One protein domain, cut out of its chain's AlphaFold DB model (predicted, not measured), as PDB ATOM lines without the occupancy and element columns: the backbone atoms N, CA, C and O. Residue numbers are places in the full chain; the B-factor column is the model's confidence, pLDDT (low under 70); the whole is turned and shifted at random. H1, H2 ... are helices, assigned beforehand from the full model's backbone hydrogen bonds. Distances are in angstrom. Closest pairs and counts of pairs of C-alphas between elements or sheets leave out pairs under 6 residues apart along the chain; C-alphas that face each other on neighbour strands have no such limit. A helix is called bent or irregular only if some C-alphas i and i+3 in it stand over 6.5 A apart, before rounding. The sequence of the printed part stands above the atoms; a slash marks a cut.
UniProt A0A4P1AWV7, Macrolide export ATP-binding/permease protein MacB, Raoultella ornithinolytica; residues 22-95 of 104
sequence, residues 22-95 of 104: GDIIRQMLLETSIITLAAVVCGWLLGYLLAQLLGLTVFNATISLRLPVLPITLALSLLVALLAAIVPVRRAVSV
ATOM      1  N   GLY A  22     293.842 212.744 241.678       75.44
ATOM      2  CA  GLY A  22     293.276 212.505 243.006       75.44
ATOM      3  C   GLY A  22     291.749 212.431 243.013       75.44
ATOM      4  O   GLY A  22     291.192 211.594 243.720       75.44
ATOM      5  N   ASP A  23     291.074 213.236 242.191       77.94
ATOM      6  CA  ASP A  23     289.607 213.268 242.123       77.94
ATOM      7  C   ASP A  23     289.049 211.969 241.539       77.94
ATOM      8  O   ASP A  23     288.114 211.380 242.083       77.94
ATOM      9  N   ILE A  24     289.697 211.459 240.490       76.00
ATOM     10  CA  ILE A  24     289.326 210.189 239.853       76.00
ATOM     11  C   ILE A  24     289.591 209.011 240.788       76.00
ATOM     12  O   ILE A  24     288.744 208.126 240.921       76.00
ATOM     13  N   ILE A  25     290.732 209.015 241.486       73.12
ATOM     14  CA  ILE A  25     291.033 207.993 242.496       73.12
ATOM     15  C   ILE A  25     289.968 208.018 243.599       73.12
ATOM     16  O   ILE A  25     289.449 206.966 243.967       73.12
ATOM     17  N   ARG A  26     289.590 209.201 244.099       77.56
ATOM     18  CA  ARG A  26     288.564 209.341 245.141       77.56
ATOM     19  C   ARG A  26     287.193 208.853 244.672       77.56
ATOM     20  O   ARG A  26     286.520 208.152 245.425       77.56
ATOM     21  N   GLN A  27     286.796 209.185 243.444       80.38
ATOM     22  CA  GLN A  27     285.542 208.716 242.851       80.38
ATOM     23  C   GLN A  27     285.529 207.189 242.727       80.38
ATOM     24  O   GLN A  27     284.584 206.537 243.169       80.38
ATOM     25  N   MET A  28     286.606 206.605 242.200       74.81
ATOM     26  CA  MET A  28     286.709 205.160 242.026       74.81
ATOM     27  C   MET A  28     286.755 204.418 243.367       74.81
ATOM     28  O   MET A  28     286.155 203.351 243.499       74.81
ATOM     29  N   LEU A  29     287.405 204.991 244.387       72.62
ATOM     30  CA  LEU A  29     287.395 204.457 245.751       72.62
ATOM     31  C   LEU A  29     285.990 204.470 246.362       72.62
ATOM     32  O   LEU A  29     285.601 203.478 246.974       72.62
ATOM     33  N   LEU A  30     285.226 205.552 246.191       82.06
ATOM     34  CA  LEU A  30     283.845 205.637 246.680       82.06
ATOM     35  C   LEU A  30     282.934 204.618 245.995       82.06
ATOM     36  O   LEU A  30     282.183 203.910 246.658       82.06
ATOM     37  N   GLU A  31     283.026 204.502 244.677       78.56
ATOM     38  CA  GLU A  31     282.189 203.572 243.925       78.56
ATOM     39  C   GLU A  31     282.525 202.113 244.261       78.56
ATOM     40  O   GLU A  31     281.639 201.294 244.518       78.56
ATOM     41  N   THR A  32     283.820 201.802 244.361       72.56
ATOM     42  CA  THR A  32     284.280 200.465 244.749       72.56
ATOM     43  C   THR A  32     283.933 200.154 246.205       72.56
ATOM     44  O   THR A  32     283.594 199.009 246.508       72.56
ATOM     45  N   SER A  33     283.969 201.134 247.120       75.31
ATOM     46  CA  SER A  33     283.627 200.903 248.532       75.31
ATOM     47  C   SER A  33     282.149 200.567 248.717       75.31
ATOM     48  O   SER A  33     281.839 199.640 249.464       75.31
ATOM     49  N   ILE A  34     281.250 201.232 247.983       81.81
ATOM     50  CA  ILE A  34     279.808 200.948 248.006       81.81
ATOM     51  C   ILE A  34     279.538 199.518 247.522       81.81
ATOM     52  O   ILE A  34     278.826 198.760 248.185       81.81
ATOM     53  N   ILE A  35     280.153 199.120 246.404       78.75
ATOM     54  CA  ILE A  35     280.015 197.760 245.859       78.75
ATOM     55  C   ILE A  35     280.585 196.724 246.837       78.75
ATOM     56  O   ILE A  35     279.974 195.681 247.070       78.75
ATOM     57  N   THR A  36     281.737 197.020 247.445       73.81
ATOM     58  CA  THR A  36     282.387 196.128 248.415       73.81
ATOM     59  C   THR A  36     281.532 195.954 249.667       73.81
ATOM     60  O   THR A  36     281.349 194.830 250.125       73.81
ATOM     61  N   LEU A  37     280.953 197.036 250.196       77.94
ATOM     62  CA  LEU A  37     280.032 196.985 251.334       77.94
ATOM     63  C   LEU A  37     278.821 196.098 251.035       77.94
ATOM     64  O   LEU A  37     278.493 195.224 251.837       77.94
ATOM     65  N   ALA A  38     278.201 196.264 249.864       80.25
ATOM     66  CA  ALA A  38     277.082 195.424 249.447       80.25
ATOM     67  C   ALA A  38     277.488 193.942 249.338       80.25
ATOM     68  O   ALA A  38     276.779 193.067 249.836       80.25
ATOM     69  N   ALA A  39     278.653 193.654 248.754       77.12
ATOM     70  CA  ALA A  39     279.169 192.293 248.634       77.12
ATOM     71  C   ALA A  39     279.443 191.642 250.002       77.12
ATOM     72  O   ALA A  39     279.110 190.473 250.194       77.12
ATOM     73  N   VAL A  40     279.999 192.390 250.964       75.00
ATOM     74  CA  VAL A  40     280.254 191.905 252.331       75.00
ATOM     75  C   VAL A  40     278.949 191.559 253.045       75.00
ATOM     76  O   VAL A  40     278.841 190.472 253.611       75.00
ATOM     77  N   VAL A  41     277.946 192.442 252.985       81.12
ATOM     78  CA  VAL A  41     276.634 192.205 253.613       81.12
ATOM     79  C   VAL A  41     275.958 190.976 253.006       81.12
ATOM     80  O   VAL A  41     275.528 190.086 253.739       81.12
ATOM     81  N   CYS A  42     275.919 190.881 251.674       80.38
ATOM     82  CA  CYS A  42     275.332 189.734 250.982       80.38
ATOM     83  C   CYS A  42     276.084 188.431 251.284       80.38
ATOM     84  O   CYS A  42     275.457 187.407 251.553       80.38
ATOM     85  N   GLY A  43     277.418 188.460 251.274       78.38
ATOM     86  CA  GLY A  43     278.250 187.294 251.569       78.38
ATOM     87  C   GLY A  43     278.068 186.793 253.001       78.38
ATOM     88  O   GLY A  43     277.943 185.588 253.218       78.38
ATOM     89  N   TRP A  44     277.984 187.706 253.973       75.06
ATOM     90  CA  TRP A  44     277.714 187.361 255.368       75.06
ATOM     91  C   TRP A  44     276.330 186.730 255.543       75.06
ATOM     92  O   TRP A  44     276.215 185.674 256.167       75.06
ATOM     93  N   LEU A  45     275.295 187.324 254.937       82.62
ATOM     94  CA  LEU A  45     273.922 186.823 255.015       82.62
ATOM     95  C   LEU A  45     273.794 185.418 254.404       82.62
ATOM     96  O   LEU A  45     273.234 184.517 255.028       82.62
ATOM     97  N   LEU A  46     274.353 185.214 253.208       79.56
ATOM     98  CA  LEU A  46     274.344 183.917 252.524       79.56
ATOM     99  C   LEU A  46     275.150 182.865 253.287       79.56
ATOM    100  O   LEU A  46     274.694 181.732 253.430       79.56
ATOM    101  N   GLY A  47     276.324 183.237 253.806       79.94
ATOM    102  CA  GLY A  47     277.159 182.348 254.613       79.94
ATOM    103  C   GLY A  47     276.458 181.902 255.896       79.94
ATOM    104  O   GLY A  47     276.499 180.720 256.236       79.94
ATOM    105  N   TYR A  48     275.758 182.820 256.570       75.56
ATOM    106  CA  TYR A  48     274.946 182.506 257.745       75.56
ATOM    107  C   TYR A  48     273.796 181.548 257.404       75.56
ATOM    108  O   TYR A  48     273.611 180.540 258.086       75.56
ATOM    109  N   LEU A  49     273.070 181.813 256.312       82.25
ATOM    110  CA  LEU A  49     271.951 180.975 255.877       82.25
ATOM    111  C   LEU A  49     272.406 179.548 255.527       82.25
ATOM    112  O   LEU A  49     271.786 178.574 255.949       82.25
ATOM    113  N   LEU A  50     273.516 179.425 254.790       77.81
ATOM    114  CA  LEU A  50     274.134 178.144 254.431       77.81
ATOM    115  C   LEU A  50     274.604 177.376 255.664       77.81
ATOM    116  O   LEU A  50     274.355 176.175 255.762       77.81
ATOM    117  N   ALA A  51     275.246 178.062 256.612       73.25
ATOM    118  CA  ALA A  51     275.640 177.451 257.873       73.25
ATOM    119  C   ALA A  51     274.409 176.904 258.609       73.25
ATOM    120  O   ALA A  51     274.399 175.741 258.998       73.25
ATOM    121  N   GLN A  52     273.338 177.691 258.726       72.12
ATOM    122  CA  GLN A  52     272.114 177.270 259.406       72.12
ATOM    123  C   GLN A  52     271.437 176.070 258.717       72.12
ATOM    124  O   GLN A  52     271.045 175.118 259.394       72.12
ATOM    125  N   LEU A  53     271.361 176.072 257.381       75.88
ATOM    126  CA  LEU A  53     270.835 174.963 256.573       75.88
ATOM    127  C   LEU A  53     271.642 173.674 256.759       75.88
ATOM    128  O   LEU A  53     271.064 172.619 257.024       75.88
ATOM    129  N   LEU A  54     272.971 173.748 256.654       69.12
ATOM    130  CA  LEU A  54     273.853 172.590 256.836       69.12
ATOM    131  C   LEU A  54     273.787 172.044 258.269       69.12
ATOM    132  O   LEU A  54     273.828 170.833 258.471       69.12
ATOM    133  N   GLY A  55     273.617 172.915 259.263       69.50
ATOM    134  CA  GLY A  55     273.450 172.508 260.657       69.50
ATOM    135  C   GLY A  55     272.202 171.694 260.921       69.50
ATOM    136  O   GLY A  55     272.269 170.626 261.528       69.50
ATOM    137  N   LEU A  56     271.074 172.190 260.419       66.38
ATOM    138  CA  LEU A  56     269.780 171.540 260.590       66.38
ATOM    139  C   LEU A  56     269.692 170.225 259.805       66.38
ATOM    140  O   LEU A  56     269.148 169.254 260.317       66.38
ATOM    141  N   THR A  57     270.249 170.178 258.591       63.38
ATOM    142  CA  THR A  57     270.127 169.011 257.698       63.38
ATOM    143  C   THR A  57     271.111 167.885 258.006       63.38
ATOM    144  O   THR A  57     270.741 166.721 257.878       63.38
ATOM    145  N   VAL A  58     272.348 168.196 258.411       60.75
ATOM    146  CA  VAL A  58     273.409 167.182 258.557       60.75
ATOM    147  C   VAL A  58     273.562 166.703 259.999       60.75
ATOM    148  O   VAL A  58     273.799 165.519 260.226       60.75
ATOM    149  N   PHE A  59     273.428 167.597 260.981       59.41
ATOM    150  CA  PHE A  59     273.760 167.282 262.375       59.41
ATOM    151  C   PHE A  59     272.544 167.176 263.300       59.41
ATOM    152  O   PHE A  59     272.711 166.756 264.443       59.41
ATOM    153  N   ASN A  60     271.342 167.548 262.829       56.41
ATOM    154  CA  ASN A  60     270.100 167.613 263.618       56.41
ATOM    155  C   ASN A  60     270.295 168.319 264.982       56.41
ATOM    156  O   ASN A  60     269.660 168.004 265.986       56.41
ATOM    157  N   ALA A  61     271.244 169.254 265.007       55.09
ATOM    158  CA  ALA A  61     271.718 169.975 266.170       55.09
ATOM    159  C   ALA A  61     271.880 171.437 265.761       55.09
ATOM    160  O   ALA A  61     272.344 171.742 264.659       55.09
ATOM    161  N   THR A  62     271.499 172.359 266.641       50.19
ATOM    162  CA  THR A  62     271.732 173.782 266.411       50.19
ATOM    163  C   THR A  62     273.238 174.006 266.288       50.19
ATOM    164  O   THR A  62     273.999 173.725 267.217       50.19
ATOM    165  N   ILE A  63     273.700 174.480 265.124       53.59
ATOM    166  CA  ILE A  63     275.087 174.928 264.987       53.59
ATOM    167  C   ILE A  63     275.248 176.124 265.915       53.59
ATOM    168  O   ILE A  63     274.822 177.239 265.624       53.59
ATOM    169  N   SER A  64     275.849 175.868 267.068       53.41
ATOM    170  CA  SER A  64     276.426 176.904 267.901       53.41
ATOM    171  C   SER A  64     277.650 177.448 267.174       53.41
ATOM    172  O   SER A  64     278.459 176.689 266.631       53.41
ATOM    173  N   LEU A  65     277.782 178.775 267.143       53.09
ATOM    174  CA  LEU A  65     278.996 179.434 266.676       53.09
ATOM    175  C   LEU A  65     280.171 178.892 267.494       53.09
ATOM    176  O   LEU A  65     280.375 179.264 268.650       53.09
ATOM    177  N   ARG A  66     280.953 177.987 266.901       59.81
ATOM    178  CA  ARG A  66     282.195 177.541 267.518       59.81
ATOM    179  C   ARG A  66     283.183 178.694 267.414       59.81
ATOM    180  O   ARG A  66     283.773 178.907 266.357       59.81
ATOM    181  N   LEU A  67     283.378 179.403 268.528       63.44
ATOM    182  CA  LEU A  67     284.395 180.446 268.689       63.44
ATOM    183  C   LEU A  67     285.768 180.100 268.072       63.44
ATOM    184  O   LEU A  67     286.357 181.001 267.485       63.44
ATOM    185  N   PRO A  68     286.281 178.851 268.115       72.44
ATOM    186  CA  PRO A  68     287.563 178.540 267.471       72.44
ATOM    187  C   PRO A  68     287.540 178.551 265.931       72.44
ATOM    188  O   PRO A  68     288.596 178.656 265.315       72.44
ATOM    189  N   VAL A  69     286.372 178.465 265.287       69.94
ATOM    190  CA  VAL A  69     286.244 178.472 263.816       69.94
ATOM    191  C   VAL A  69     286.171 179.899 263.266       69.94
ATOM    192  O   VAL A  69     286.633 180.150 262.155       69.94
ATOM    193  N   LEU A  70     285.666 180.846 264.067       70.38
ATOM    194  CA  LEU A  70     285.600 182.271 263.727       70.38
ATOM    195  C   LEU A  70     286.929 182.868 263.240       70.38
ATOM    196  O   LEU A  70     286.915 183.490 262.183       70.38
ATOM    197  N   PRO A  71     288.075 182.712 263.931       75.62
ATOM    198  CA  PRO A  71     289.322 183.313 263.462       75.62
ATOM    199  C   PRO A  71     289.777 182.730 262.121       75.62
ATOM    200  O   PRO A  71     290.313 183.462 261.296       75.62
ATOM    201  N   ILE A  72     289.518 181.443 261.864       77.75
ATOM    202  CA  ILE A  72     289.891 180.782 260.606       77.75
ATOM    203  C   ILE A  72     289.028 181.303 259.457       77.75
ATOM    204  O   ILE A  72     289.560 181.672 258.412       77.75
ATOM    205  N   THR A  73     287.708 181.370 259.642       74.81
ATOM    206  CA  THR A  73     286.791 181.860 258.603       74.81
ATOM    207  C   THR A  73     286.967 183.350 258.346       74.81
ATOM    208  O   THR A  73     286.909 183.769 257.192       74.81
ATOM    209  N   LEU A  74     287.246 184.139 259.388       74.56
ATOM    210  CA  LEU A  74     287.557 185.562 259.268       74.56
ATOM    211  C   LEU A  74     288.889 185.783 258.537       74.56
ATOM    212  O   LEU A  74     288.965 186.627 257.651       74.56
ATOM    213  N   ALA A  75     289.926 185.001 258.857       81.62
ATOM    214  CA  ALA A  75     291.214 185.081 258.169       81.62
ATOM    215  C   ALA A  75     291.088 184.705 256.684       81.62
ATOM    216  O   ALA A  75     291.607 185.414 255.824       81.62
ATOM    217  N   LEU A  76     290.358 183.628 256.372       78.56
ATOM    218  CA  LEU A  76     290.093 183.206 254.995       78.56
ATOM    219  C   LEU A  76     289.266 184.239 254.225       78.56
ATOM    220  O   LEU A  76     289.608 184.552 253.086       78.56
ATOM    221  N   SER A  77     288.209 184.795 254.825       74.31
ATOM    222  CA  SER A  77     287.380 185.800 254.150       74.31
ATOM    223  C   SER A  77     288.160 187.089 253.894       74.31
ATOM    224  O   SER A  77     288.078 187.634 252.793       74.31
ATOM    225  N   LEU A  78     288.979 187.529 254.856       76.38
ATOM    226  CA  LEU A  78     289.848 188.691 254.706       76.38
ATOM    227  C   LEU A  78     290.885 188.465 253.602       76.38
ATOM    228  O   LEU A  78     291.113 189.351 252.781       76.38
ATOM    229  N   LEU A  79     291.474 187.270 253.541       82.50
ATOM    230  CA  LEU A  79     292.442 186.905 252.511       82.50
ATOM    231  C   LEU A  79     291.809 186.920 251.114       82.50
ATOM    232  O   LEU A  79     292.361 187.520 250.193       82.50
ATOM    233  N   VAL A  80     290.622 186.328 250.960       78.69
ATOM    234  CA  VAL A  80     289.876 186.351 249.691       78.69
ATOM    235  C   VAL A  80     289.475 187.779 249.311       78.69
ATOM    236  O   VAL A  80     289.627 188.158 248.151       78.69
ATOM    237  N   ALA A  81     289.024 188.595 250.268       71.88
ATOM    238  CA  ALA A  81     288.661 189.990 250.029       71.88
ATOM    239  C   ALA A  81     289.864 190.828 249.567       71.88
ATOM    240  O   ALA A  81     289.757 191.573 248.592       71.88
ATOM    241  N   LEU A  82     291.025 190.665 250.211       73.38
ATOM    242  CA  LEU A  82     292.269 191.324 249.811       73.38
ATOM    243  C   LEU A  82     292.692 190.907 248.401       73.38
ATOM    244  O   LEU A  82     293.010 191.766 247.582       73.38
ATOM    245  N   LEU A  83     292.642 189.609 248.088       78.75
ATOM    246  CA  LEU A  83     292.973 189.099 246.756       78.75
ATOM    247  C   LEU A  83     292.019 189.633 245.681       78.75
ATOM    248  O   LEU A  83     292.466 190.061 244.616       78.75
ATOM    249  N   ALA A  84     290.717 189.664 245.969       72.38
ATOM    250  CA  ALA A  84     289.711 190.211 245.064       72.38
ATOM    251  C   ALA A  84     289.906 191.718 244.830       72.38
ATOM    252  O   ALA A  84     289.724 192.183 243.705       72.38
ATOM    253  N   ALA A  85     290.337 192.469 245.850       67.81
ATOM    254  CA  ALA A  85     290.598 193.905 245.762       67.81
ATOM    255  C   ALA A  85     291.839 194.264 244.918       67.81
ATOM    256  O   ALA A  85     291.910 195.367 244.372       67.81
ATOM    257  N   ILE A  86     292.792 193.345 244.724       73.38
ATOM    258  CA  ILE A  86     294.000 193.599 243.913       73.38
ATOM    259  C   ILE A  86     293.652 193.906 242.448       73.38
ATOM    260  O   ILE A  86     294.265 194.787 241.841       73.38
ATOM    261  N   VAL A  87     292.676 193.206 241.865       69.19
ATOM    262  CA  VAL A  87     292.283 193.376 240.453       69.19
ATOM    263  C   VAL A  87     291.719 194.778 240.158       69.19
ATOM    264  O   VAL A  87     292.235 195.425 239.240       69.19
ATOM    265  N   PRO A  88     290.708 195.295 240.889       64.31
ATOM    266  CA  PRO A  88     290.191 196.641 240.660       64.31
ATOM    267  C   PRO A  88     291.212 197.729 241.013       64.31
ATOM    268  O   PRO A  88     291.330 198.686 240.252       64.31
ATOM    269  N   VAL A  89     292.004 197.569 242.085       65.69
ATOM    270  CA  VAL A  89     293.043 198.549 242.465       65.69
ATOM    271  C   VAL A  89     294.113 198.668 241.380       65.69
ATOM    272  O   VAL A  89     294.470 199.775 240.980       65.69
ATOM    273  N   ARG A  90     294.588 197.543 240.833       66.12
ATOM    274  CA  ARG A  90     295.554 197.563 239.725       66.12
ATOM    275  C   ARG A  90     294.977 198.209 238.473       66.12
ATOM    276  O   ARG A  90     295.657 199.028 237.861       66.12
ATOM    277  N   ARG A  91     293.727 197.883 238.121       62.72
ATOM    278  CA  ARG A  91     293.044 198.492 236.971       62.72
ATOM    279  C   ARG A  91     292.894 200.003 237.129       62.72
ATOM    280  O   ARG A  91     293.163 200.705 236.163       62.72
ATOM    281  N   ALA A  92     292.543 200.485 238.323       61.38
ATOM    282  CA  ALA A  92     292.411 201.910 238.635       61.38
ATOM    283  C   ALA A  92     293.715 202.688 238.401       61.38
ATOM    284  O   ALA A  92     293.714 203.744 237.774       61.38
ATOM    285  N   VAL A  93     294.836 202.142 238.883       62.75
ATOM    286  CA  VAL A  93     296.153 202.792 238.801       62.75
ATOM    287  C   VAL A  93     296.720 202.762 237.377       62.75
ATOM    288  O   VAL A  93     297.429 203.682 236.983       62.75
ATOM    289  N   SER A  94     296.387 201.743 236.580       61.66
ATOM    290  CA  SER A  94     296.905 201.575 235.213       61.66
ATOM    291  C   SER A  94     296.201 202.403 234.126       61.66
ATOM    292  O   SER A  94     296.574 202.291 232.959       61.66
ATOM    293  N   VAL A  95     295.172 203.197 234.450       61.78
ATOM    294  CA  VAL A  95     294.436 203.974 233.434       61.78
ATOM    295  C   VAL A  95     295.273 205.162 232.946       61.78
ATOM    296  O   VAL A  95     295.337 206.215 233.585       61.78
TER     297      VAL A  95
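Overview. This is residues 22 to 95 of the 104 residues of the protein "Macrolide export ATP-binding/permease protein MacB" of Raoultella ornithinolytica (UniProt A0A4P1AWV7). Two long helices, H1 and H2, run opposite ways side by side at a shallow tilt and make a narrow rod. They come nearest to each other at the end of the rod where the printed part begins and ends, and the link folds the chain back at the other end. The printed part has 74 residues, with two named helices in the order H1, H2 and no named strand; its class is all helix. It is only just loose, close to extended, with a radius of gyration of the C-alphas of 16.9 A and spans of 54 by 19 by 16 A.

Along the chain. H1 holds residues 22 to 59, from C-alpha 22 at (293.276, 212.505, 243.006) to C-alpha 59 at (273.760, 167.282, 262.375), 52.9 A. It is neither bent nor irregular, but only just: C-alphas 56 and 59 are 6.1 A apart. H2 holds residues 70 to 93, 34.0 A long, and ends with C-alpha 93 at (296.153, 202.792, 238.801). It is neither bent nor irregular, but only just, with C-alphas 84 and 87 6.2 A apart; it has a kink of 27 degrees near residue 87.

Arrangement. H1 and H2 are close but not clearly touching, with 2 pairs of C-alphas within 8 A. Their closest C-alphas, those of Ile 25 and Ala 92, are 7.3 A apart. Their centres are 11.7 A apart. They run opposite ways at a shallow tilt of 30 degrees. In H1 every O i to N i+4 pair is within hydrogen-bond range; in H2, 18 of 20 are.

Size, cuts and confidence. The two C-alphas farthest apart, those of Gly 22 and Asn 60, are 54.6 A apart. The printed part has no cut, and the link from H1 to H2, 10 residues, is short. Residues 45 to 50, which belong to H1, stand free, as do residues 66 to 76, of which 70 to 76 belong to H2. The mean pLDDT of the printed part is 71.7; residues 54 to 67, 69, 85 and 87 to 95 are under 70.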